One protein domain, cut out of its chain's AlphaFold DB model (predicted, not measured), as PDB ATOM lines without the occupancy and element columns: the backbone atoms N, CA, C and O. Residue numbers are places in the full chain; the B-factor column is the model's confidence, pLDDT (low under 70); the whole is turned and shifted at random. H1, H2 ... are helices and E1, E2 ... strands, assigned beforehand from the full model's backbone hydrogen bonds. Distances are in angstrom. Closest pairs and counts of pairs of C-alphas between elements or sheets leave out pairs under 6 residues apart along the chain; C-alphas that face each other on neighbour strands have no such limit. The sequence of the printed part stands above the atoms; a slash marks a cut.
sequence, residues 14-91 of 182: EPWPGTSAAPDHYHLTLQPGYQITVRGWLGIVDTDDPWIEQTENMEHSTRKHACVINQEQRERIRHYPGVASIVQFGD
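Overview. This is residues 14 to 91 of the 182 residues of an uncharacterized protein of Rachicladosporium antarcticum (UniProt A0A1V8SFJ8). A small, twisted three-stranded sheet, E4, E1 and E5, has the short helix H2 over one face. The little hairpin E2 and E3 and the one-turn helix H1 lie towards one end of the long axis, and the loop of residues 17 to 22 is at the other. The printed part has 78 residues in the order E1, E2, E3, H1, E4, H2, E5, of mixed class, with under half of the residues in named elements. The sheet, E4 - E1 - E5, is antiparallel. The whole is compact, with a radius of gyration of the C-alphas of 12.2 A, yet elongated, spanning 38 by 24 by 19 A.

Arrangement. E1, residues 25 to 30, is the inner strand, antiparallel to E4, residues 64 to 68, with N 65 and O 28 2.7 A apart, and to E5, residues 83 to 88, with N 27 and O 87 2.8 A apart. E2, residues 34 to 36, and E3, residues 52 to 54, form an antiparallel hairpin, with N 35 and O 53 2.9 A apart. H1, residues 58 to 61, only grazes the three-stranded sheet with residues 60 to 61. H2, residues 71 to 77, is on that sheet at a height of 9.5 A, over E1 and along the strands, at 9 degrees to E1 on the local plane. E4, H2 and E5 make a split strand-helix-strand unit, two strands running the same way with E1 between them, and its crossover is right-handed. In H2 every O i to N i+4 pair is within hydrogen-bond range; H1 is too short for one.

Along the chain. E1 begins at C-alpha 25 (178.907, 187.549, 90.276) and is 16.0 A long. E5, 14.4 A, ends at C-alpha 88 (182.003, 188.772, 95.231).

Size, cuts and confidence. The C-alphas farthest apart, of Thr 19 and Glu 56, are 38.2 A apart. The printed part has no cut. The link from E2 to E3 is long. Residues 38 to 40, 42 to 48 and 57 to 62 are under pLDDT 70.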
ATOM      1  N   GLU A  14     187.983 188.064  97.362       96.38
ATOM      2  CA  GLU A  14     187.237 188.460  98.550       96.38
ATOM      3  C   GLU A  14     185.793 187.943  98.432       96.38
ATOM      4  O   GLU A  14     184.998 188.506  97.670       96.38
ATOM      5  N   PRO A  15     185.437 186.846  99.130       95.00
ATOM      6  CA  PRO A  15     184.055 186.388  99.190       95.00
ATOM      7  C   PRO A  15     183.199 187.362 100.002       95.00
ATOM      8  O   PRO A  15     183.691 188.028 100.917       95.00
ATOM      9  N   TRP A  16     181.896 187.394  99.720       93.50
ATOM     10  CA  TRP A  16     180.963 188.075 100.608       93.50
ATOM     11  C   TRP A  16     180.939 187.330 101.955       93.50
ATOM     12  O   TRP A  16     180.880 186.100 101.960       93.50
ATOM     13  N   PRO A  17     180.993 188.020 103.110       91.31
ATOM     14  CA  PRO A  17     181.034 187.355 104.415       91.31
ATOM     15  C   PRO A  17     179.761 186.560 104.752       91.31
ATOM     16  O   PRO A  17     179.795 185.718 105.648       91.31
ATOM     17  N   GLY A  18     178.643 186.828 104.068       90.44
ATOM     18  CA  GLY A  18     177.379 186.104 104.211       90.44
ATOM     19  C   GLY A  18     177.007 185.285 102.973       90.44
ATOM     20  O   GLY A  18     177.832 184.999 102.109       90.44
ATOM     21  N   THR A  19     175.727 184.934 102.852       90.00
ATOM     22  CA  THR A  19     175.197 184.326 101.626       90.00
ATOM     23  C   THR A  19     175.023 185.403 100.562       90.00
ATOM     24  O   THR A  19     174.170 186.278 100.701       90.00
ATOM     25  N   SER A  20     175.840 185.346  99.511       87.88
ATOM     26  CA  SER A  20     175.648 186.197  98.338       87.88
ATOM     27  C   SER A  20     174.318 185.863  97.662       87.88
ATOM     28  O   SER A  20     173.983 184.689  97.488       87.88
ATOM     29  N   ALA A  21     173.576 186.891  97.257       82.44
ATOM     30  CA  ALA A  21     172.385 186.728  96.424       82.44
ATOM     31  C   ALA A  21     172.742 186.450  94.949       82.44
ATOM     32  O   ALA A  21     171.869 186.127  94.150       82.44
ATOM     33  N   ALA A  22     174.026 186.569  94.603       81.12
ATOM     34  CA  ALA A  22     174.572 186.440  93.262       81.12
ATOM     35  C   ALA A  22     175.952 185.744  93.327       81.12
ATOM     36  O   ALA A  22     176.994 186.384  93.168       81.12
ATOM     37  N   PRO A  23     175.994 184.435  93.648       85.25
ATOM     38  CA  PRO A  23     177.231 183.742  94.012       85.25
ATOM     39  C   PRO A  23     178.266 183.656  92.881       85.25
ATOM     40  O   PRO A  23     179.456 183.562  93.179       85.25
ATOM     41  N   ASP A  24     177.830 183.735  91.623       86.06
ATOM     42  CA  ASP A  24     178.678 183.708  90.424       86.06
ATOM     43  C   ASP A  24     178.957 185.117  89.866       86.06
ATOM     44  O   ASP A  24     179.369 185.283  88.715       86.06
ATOM     45  N   HIS A  25     178.760 186.155  90.685       83.88
ATOM     46  CA  HIS A  25     178.907 187.549  90.276       83.88
ATOM     47  C   HIS A  25     179.968 188.270  91.078       83.88
ATOM     48  O   HIS A  25     180.051 188.159  92.305       83.88
ATOM     49  N   TYR A  26     180.792 189.029  90.359       86.69
ATOM     50  CA  TYR A  26     181.988 189.625  90.928       86.69
ATOM     51  C   TYR A  26     182.282 191.001  90.344       86.69
ATOM     52  O   TYR A  26     181.997 191.288  89.183       86.69
ATOM     53  N   HIS A  27     182.927 191.842  91.152       87.38
ATOM     54  CA  HIS A  27     183.689 192.985  90.679       87.38
ATOM     55  C   HIS A  27     185.146 192.573  90.485       87.38
ATOM     56  O   HIS A  27     185.843 192.234  91.442       87.38
ATOM     57  N   LEU A  28     185.619 192.657  89.249       88.12
ATOM     58  CA  LEU A  28     187.016 192.509  88.885       88.12
ATOM     59  C   LEU A  28     187.696 193.875  88.838       88.12
ATOM     60  O   LEU A  28     187.309 194.730  88.048       88.12
ATOM     61  N   THR A  29     188.753 194.068  89.612       89.12
ATOM     62  CA  THR A  29     189.632 195.234  89.455       89.12
ATOM     63  C   THR A  29     190.845 194.829  88.631       89.12
ATOM     64  O   THR A  29     191.431 193.776  88.886       89.12
ATOM     65  N   LEU A  30     191.234 195.647  87.654       88.06
ATOM     66  CA  LEU A  30     192.432 195.413  86.846       88.06
ATOM     67  C   LEU A  30     193.655 196.137  87.428       88.06
ATOM     68  O   LEU A  30     193.536 197.085  88.203       88.06
ATOM     69  N   GLN A  31     194.844 195.654  87.080       87.81
ATOM     70  CA  GLN A  31     196.097 196.358  87.325       87.81
ATOM     71  C   GLN A  31     196.211 197.561  86.383       87.81
ATOM     72  O   GLN A  31     195.728 197.482  85.249       87.81
ATOM     73  N   PRO A  32     196.914 198.636  86.782       86.69
ATOM     74  CA  PRO A  32     197.179 199.762  85.902       86.69
ATOM     75  C   PRO A  32     197.801 199.337  84.561       86.69
ATOM     76  O   PRO A  32     198.730 198.533  84.527       86.69
ATOM     77  N   GLY A  33     197.291 199.880  83.454       84.94
ATOM     78  CA  GLY A  33     197.719 199.534  82.096       84.94
ATOM     79  C   GLY A  33     197.081 198.269  81.511       84.94
ATOM     80  O   GLY A  33     197.572 197.764  80.506       84.94
ATOM     81  N   TYR A  34     195.996 197.752  82.097       86.38
ATOM     82  CA  TYR A  34     195.217 196.636  81.546       86.38
ATOM     83  C   TYR A  34     193.751 197.011  81.303       86.38
ATOM     84  O   TYR A  34     193.202 197.890  81.961       86.38
ATOM     85  N   GLN A  35     193.102 196.341  80.352       82.12
ATOM     86  CA  GLN A  35     191.665 196.472  80.085       82.12
ATOM     87  C   GLN A  35     191.057 195.132  79.663       82.12
ATOM     88  O   GLN A  35     191.740 194.308  79.054       82.12
ATOM     89  N   ILE A  36     189.762 194.941  79.918       78.69
ATOM     90  CA  ILE A  36     188.972 193.882  79.273       78.69
ATOM     91  C   ILE A  36     188.444 194.424  77.949       78.69
ATOM     92  O   ILE A  36     187.876 195.517  77.897       78.69
ATOM     93  N   THR A  37     188.616 193.666  76.872       74.06
ATOM     94  CA  THR A  37     188.032 194.027  75.580       74.06
ATOM     95  C   THR A  37     186.545 193.681  75.541       74.06
ATOM     96  O   THR A  37     186.074 192.769  76.220       74.06
ATOM     97  N   VAL A  38     185.799 194.349  74.660       63.09
ATOM     98  CA  VAL A  38     184.373 194.063  74.411       63.09
ATOM     99  C   VAL A  38     184.114 192.651  73.870       63.09
ATOM    100  O   VAL A  38     182.968 192.263  73.711       63.09
ATOM    101  N   ARG A  39     185.165 191.902  73.509       63.88
ATOM    102  CA  ARG A  39     185.078 190.505  73.066       63.88
ATOM    103  C   ARG A  39     185.359 189.502  74.186       63.88
ATOM    104  O   ARG A  39     185.238 188.309  73.941       63.88
ATOM    105  N   GLY A  40     185.758 189.969  75.371       69.75
ATOM    106  CA  GLY A  40     185.742 189.152  76.582       69.75
ATOM    107  C   GLY A  40     184.308 188.932  77.068       69.75
ATOM    108  O   GLY A  40     183.351 189.190  76.340       69.75
ATOM    109  N   TRP A  41     184.137 188.524  78.324       70.62
ATOM    110  CA  TRP A  41     182.809 188.263  78.909       70.62
ATOM    111  C   TRP A  41     181.863 189.481  78.939       70.62
ATOM    112  O   TRP A  41     180.705 189.341  79.302       70.62
ATOM    113  N   LEU A  42     182.351 190.685  78.610       58.84
ATOM    114  CA  LEU A  42     181.563 191.923  78.501       58.84
ATOM    115  C   LEU A  42     180.914 192.099  77.111       58.84
ATOM    116  O   LEU A  42     180.424 193.184  76.792       58.84
ATOM    117  N   GLY A  43     181.002 191.085  76.248       62.41
ATOM    118  CA  GLY A  43     180.524 191.133  74.871       62.41
ATOM    119  C   GLY A  43     179.047 190.802  74.682       62.41
ATOM    120  O   GLY A  43     178.313 190.520  75.615       62.41
ATOM    121  N   ILE A  44     178.610 190.834  73.419       57.12
ATOM    122  CA  ILE A  44     177.260 190.396  72.999       57.12
ATOM    123  C   ILE A  44     177.134 188.867  73.063       57.12
ATOM    124  O   ILE A  44     176.034 188.326  73.148       57.12
ATOM    125  N   VAL A  45     178.271 188.177  72.968       61.25
ATOM    126  CA  VAL A  45     178.370 186.728  73.077       61.25
ATOM    127  C   VAL A  45     178.971 186.446  74.438       61.25
ATOM    128  O   VAL A  45     180.121 186.818  74.680       61.25
ATOM    129  N   ASP A  46     178.198 185.807  75.309       66.06
ATOM    130  CA  ASP A  46     178.723 185.269  76.554       66.06
ATOM    131  C   ASP A  46     179.896 184.342  76.228       66.06
ATOM    132  O   ASP A  46     179.741 183.296  75.595       66.06
ATOM    133  N   THR A  47     181.090 184.762  76.626       69.88
ATOM    134  CA  THR A  47     182.301 183.958  76.520       69.88
ATOM    135  C   THR A  47     182.782 183.602  77.908       69.88
ATOM    136  O   THR A  47     182.709 184.395  78.849       69.88
ATOM    137  N   ASP A  48     183.321 182.397  78.007       68.88
ATOM    138  CA  ASP A  48     183.909 181.883  79.226       68.88
ATOM    139  C   ASP A  48     185.356 182.352  79.434       68.88
ATOM    140  O   ASP A  48     185.977 181.961  80.426       68.88
ATOM    141  N   ASP A  49     185.895 183.153  78.510       72.06
ATOM    142  CA  ASP A  49     187.283 183.605  78.503       72.06
ATOM    143  C   ASP A  49     187.403 185.141  78.566       72.06
ATOM    144  O   ASP A  49     186.901 185.833  77.666       72.06
ATOM    145  N   PRO A  50     188.057 185.725  79.596       74.62
ATOM    146  CA  PRO A  50     188.514 187.105  79.504       74.62
ATOM    147  C   PRO A  50     189.411 187.298  78.303       74.62
ATOM    148  O   PRO A  50     190.503 186.744  78.220       74.62
ATOM    149  N   TRP A  51     189.067 188.284  77.496       80.88
ATOM    150  CA  TRP A  51     190.075 188.913  76.674       80.88
ATOM    151  C   TRP A  51     190.610 190.144  77.405       80.88
ATOM    152  O   TRP A  51     190.105 191.252  77.221       80.88
ATOM    153  N   ILE A  52     191.625 189.940  78.251       83.56
ATOM    154  CA  ILE A  52     192.355 191.015  78.941       83.56
ATOM    155  C   ILE A  52     193.597 191.378  78.128       83.56
ATOM    156  O   ILE A  52     194.384 190.509  77.757       83.56
ATOM    157  N   GLU A  53     193.803 192.665  77.871       85.62
ATOM    158  CA  GLU A  53     194.966 193.164  77.137       85.62
ATOM    159  C   GLU A  53     195.674 194.276  77.892       85.62
ATOM    160  O   GLU A  53     195.052 195.073  78.597       85.62
ATOM    161  N   GLN A  54     196.983 194.362  77.672       84.62
ATOM    162  CA  GLN A  54     197.742 195.539  78.060       84.62
ATOM    163  C   GLN A  54     197.361 196.725  77.161       84.62
ATOM    164  O   GLN A  54     197.273 196.591  75.937       84.62
ATOM    165  N   THR A  55     197.151 197.884  77.772       78.06
ATOM    166  CA  THR A  55     196.755 199.137  77.137       78.06
ATOM    167  C   THR A  55     197.572 200.295  77.698       78.06
ATOM    168  O   THR A  55     197.943 200.309  78.868       78.06
ATOM    169  N   GLU A  56     197.820 201.306  76.872       72.81
ATOM    170  CA  GLU A  56     198.419 202.570  77.320       72.81
ATOM    171  C   GLU A  56     197.389 203.467  78.035       72.81
ATOM    172  O   GLU A  56     197.738 204.473  78.651       72.81
ATOM    173  N   ASN A  57     196.103 203.100  77.980       67.62
ATOM    174  CA  ASN A  57     195.017 203.856  78.584       67.62
ATOM    175  C   ASN A  57     194.824 203.504  80.071       67.62
ATOM    176  O   ASN A  57     194.044 202.623  80.438       67.62
ATOM    177  N   MET A  58     195.526 204.240  80.932       64.75
ATOM    178  CA  MET A  58     195.526 204.042  82.386       64.75
ATOM    179  C   MET A  58     194.166 204.331  83.055       64.75
ATOM    180  O   MET A  58     193.864 203.759  84.102       64.75
ATOM    181  N   GLU A  59     193.302 205.162  82.463       63.50
ATOM    182  CA  GLU A  59     191.974 205.448  83.031       63.50
ATOM    183  C   GLU A  59     191.049 204.227  83.003       63.50
ATOM    184  O   GLU A  59     190.201 204.070  83.882       63.50
ATOM    185  N   HIS A  60     191.207 203.340  82.020       59.94
ATOM    186  CA  HIS A  60     190.406 202.116  81.915       59.94
ATOM    187  C   HIS A  60     190.831 201.063  82.942       59.94
ATOM    188  O   HIS A  60     190.019 200.264  83.396       59.94
ATOM    189  N   SER A  61     192.097 201.109  83.342       59.09
ATOM    190  CA  SER A  61     192.744 200.085  84.155       59.09
ATOM    191  C   SER A  61     192.499 200.172  85.660       59.09
ATOM    192  O   SER A  61     192.812 199.241  86.385       59.09
ATOM    193  N   THR A  62     191.912 201.268  86.142       62.28
ATOM    194  CA  THR A  62     191.600 201.471  87.571       62.28
ATOM    195  C   THR A  62     190.147 201.143  87.922       62.28
ATOM    196  O   THR A  62     189.706 201.371  89.049       62.28
ATOM    197  N   ARG A  63     189.376 200.616  86.963       71.75
ATOM    198  CA  ARG A  63     187.934 200.405  87.110       71.75
ATOM    199  C   ARG A  63     187.625 199.031  87.682       71.75
ATOM    200  O   ARG A  63     188.311 198.047  87.411       71.75
ATOM    201  N   LYS A  64     186.539 198.980  88.452       78.12
ATOM    202  CA  LYS A  64     185.882 197.733  88.841       78.12
ATOM    203  C   LYS A  64     184.964 197.320  87.708       78.12
ATOM    204  O   LYS A  64     184.117 198.121  87.346       78.12
ATOM    205  N   HIS A  65     185.110 196.105  87.200       79.38
ATOM    206  CA  HIS A  65     184.310 195.494  86.146       79.38
ATOM    207  C   HIS A  65     183.352 194.468  86.729       79.38
ATOM    208  O   HIS A  65     183.804 193.520  87.357       79.38
ATOM    209  N   ALA A  66     182.045 194.636  86.536       79.56
ATOM    210  CA  ALA A  66     181.103 193.581  86.889       79.56
ATOM    211  C   ALA A  66     181.206 192.427  85.886       79.56
ATOM    212  O   ALA A  66     181.305 192.654  84.678       79.56
ATOM    213  N   CYS A  67     181.197 191.195  86.383       79.50
ATOM    214  CA  CYS A  67     181.220 190.000  85.553       79.50
ATOM    215  C   CYS A  67     180.402 188.862  86.169       79.50
ATOM    216  O   CYS A  67     180.200 188.811  87.385       79.50
ATOM    217  N   VAL A  68     179.952 187.955  85.299       80.94
ATOM    218  CA  VAL A  68     179.228 186.730  85.656       80.94
ATOM    219  C   VAL A  68     180.073 185.533  85.244       80.94
ATOM    220  O   VAL A  68     180.176 185.212  84.059       80.94
ATOM    221  N   ILE A  69     180.706 184.887  86.212       82.56
ATOM    222  CA  ILE A  69     181.640 183.783  85.990       82.56
ATOM    223  C   ILE A  69     181.443 182.730  87.076       82.56
ATOM    224  O   ILE A  69     181.219 183.053  88.232       82.56
ATOM    225  N   ASN A  70     181.538 181.454  86.729       85.19
ATOM    226  CA  ASN A  70     181.456 180.390  87.722       85.19
ATOM    227  C   ASN A  70     182.737 180.319  88.579       85.19
ATOM    228  O   ASN A  70     183.743 180.989  88.320       85.19
ATOM    229  N   GLN A  71     182.720 179.459  89.597       89.12
ATOM    230  CA  GLN A  71     183.862 179.264  90.493       89.12
ATOM    231  C   GLN A  71     185.159 178.858  89.766       89.12
ATOM    232  O   GLN A  71     186.225 179.362  90.113       89.12
ATOM    233  N   GLU A  72     185.097 177.962  88.779       89.19
ATOM    234  CA  GLU A  72     186.281 177.507  88.032       89.19
ATOM    235  C   GLU A  72     186.900 178.656  87.227       89.19
ATOM    236  O   GLU A  72     188.107 178.893  87.284       89.19
ATOM    237  N   GLN A  73     186.054 179.423  86.539       88.31
ATOM    238  CA  GLN A  73     186.446 180.613  85.798       88.31
ATOM    239  C   GLN A  73     187.067 181.650  86.724       88.31
ATOM    240  O   GLN A  73     188.138 182.165  86.420       88.31
ATOM    241  N   ARG A  74     186.453 181.920  87.882       91.31
ATOM    242  CA  ARG A  74     187.020 182.821  88.891       91.31
ATOM    243  C   ARG A  74     188.433 182.401  89.268       91.31
ATOM    244  O   ARG A  74     189.328 183.237  89.217       91.31
ATOM    245  N   GLU A  75     188.641 181.138  89.634       91.88
ATOM    246  CA  GLU A  75     189.971 180.662  90.030       91.88
ATOM    247  C   GLU A  75     190.988 180.805  88.899       91.88
ATOM    248  O   GLU A  75     192.076 181.328  89.126       91.88
ATOM    249  N   ARG A  76     190.610 180.459  87.667       90.25
ATOM    250  CA  ARG A  76     191.476 180.624  86.496       90.25
ATOM    251  C   ARG A  76     191.867 182.087  86.265       90.25
ATOM    252  O   ARG A  76     193.037 182.409  86.078       90.25
ATOM    253  N   ILE A  77     190.897 182.997  86.338       89.69
ATOM    254  CA  ILE A  77     191.083 184.426  86.047       89.69
ATOM    255  C   ILE A  77     192.007 185.105  87.062       89.69
ATOM    256  O   ILE A  77     192.734 186.034  86.711       89.69
ATOM    257  N   ARG A  78     192.051 184.622  88.308       92.81
ATOM    258  CA  ARG A  78     192.979 185.141  89.327       92.81
ATOM    259  C   ARG A  78     194.442 185.016  88.909       92.81
ATOM    260  O   ARG A  78     195.262 185.777  89.413       92.81
ATOM    261  N   HIS A  79     194.768 184.119  87.986       92.38
ATOM    262  CA  HIS A  79     196.123 183.938  87.474       92.38
ATOM    263  C   HIS A  79     196.484 184.876  86.314       92.38
ATOM    264  O   HIS A  79     197.608 184.839  85.831       92.38
ATOM    265  N   TYR A  80     195.588 185.761  85.869       90.81
ATOM    266  CA  TYR A  80     195.905 186.738  84.825       90.81
ATOM    267  C   TYR A  80     196.649 187.935  85.436       90.81
ATOM    268  O   TYR A  80     196.067 188.620  86.280       90.81
ATOM    269  N   PRO A  81     197.878 188.275  84.994       89.31
ATOM    270  CA  PRO A  81     198.666 189.381  85.557       89.31
ATOM    271  C   PRO A  81     197.958 190.737  85.543       89.31
ATOM    272  O   PRO A  81     198.202 191.582  86.398       89.31
ATOM    273  N   GLY A  82     197.056 190.941  84.582       88.81
ATOM    274  CA  GLY A  82     196.243 192.150  84.492       88.81
ATOM    275  C   GLY A  82     195.150 192.258  85.553       88.81
ATOM    276  O   GLY A  82     194.514 193.300  85.638       88.81
ATOM    277  N   VAL A  83     194.908 191.220  86.356       91.25
ATOM    278  CA  VAL A  83     193.880 191.202  87.400       91.25
ATOM    279  C   VAL A  83     194.488 191.605  88.737       91.25
ATOM    280  O   VAL A  83     195.420 190.969  89.231       91.25
ATOM    281  N   ALA A  84     193.937 192.657  89.340       92.38
ATOM    282  CA  ALA A  84     194.346 193.164  90.644       92.38
ATOM    283  C   ALA A  84     193.548 192.547  91.797       92.38
ATOM    284  O   ALA A  84     194.141 192.229  92.824       92.38
ATOM    285  N   SER A  85     192.234 192.366  91.653       93.88
ATOM    286  CA  SER A  85     191.395 191.713  92.668       93.88
ATOM    287  C   SER A  85     190.057 191.242  92.105       93.88
ATOM    288  O   SER A  85     189.584 191.756  91.089       93.88
ATOM    289  N   ILE A  86     189.438 190.280  92.793       93.69
ATOM    290  CA  ILE A  86     188.069 189.822  92.544       93.69
ATOM    291  C   ILE A  86     187.269 189.938  93.841       93.69
ATOM    292  O   ILE A  86     187.663 189.361  94.850       93.69
ATOM    293  N   VAL A  87     186.135 190.633  93.818       92.75
ATOM    294  CA  VAL A  87     185.250 190.799  94.983       92.75
ATOM    295  C   VAL A  87     183.870 190.250  94.646       92.75
ATOM    296  O   VAL A  87     183.294 190.655  93.641       92.75
ATOM    297  N   GLN A  88     183.340 189.331  95.451       91.81
ATOM    298  CA  GLN A  88     182.003 188.772  95.231       91.81
ATOM    299  C   GLN A  88     180.911 189.808  95.503       91.81
ATOM    300  O   GLN A  88     181.036 190.642  96.402       91.81
ATOM    301  N   PHE A  89     179.826 189.730  94.740       87.38
ATOM    302  CA  PHE A  89     178.636 190.538  94.979       87.38
ATOM    303  C   PHE A  89     177.991 190.187  96.320       87.38
ATOM    304  O   PHE A  89     178.084 189.056  96.807       87.38
ATOM    305  N   GLY A  90     177.337 191.182  96.917       87.12
ATOM    306  CA  GLY A  90     176.753 191.062  98.244       87.12
ATOM    307  C   GLY A  90     175.448 190.266  98.311       87.12
ATOM    308  O   GLY A  90     175.092 189.492  97.421       87.12
ATOM    309  N   ASP A  91     174.733 190.455  99.415       86.19
ATOM    310  CA  ASP A  91     173.390 189.914  99.631       86.19
ATOM    311  C   ASP A  91     172.300 190.752  98.930       86.19
ATOM    312  O   ASP A  91     172.573 191.728  98.228       86.19
TER     313      ASP A  91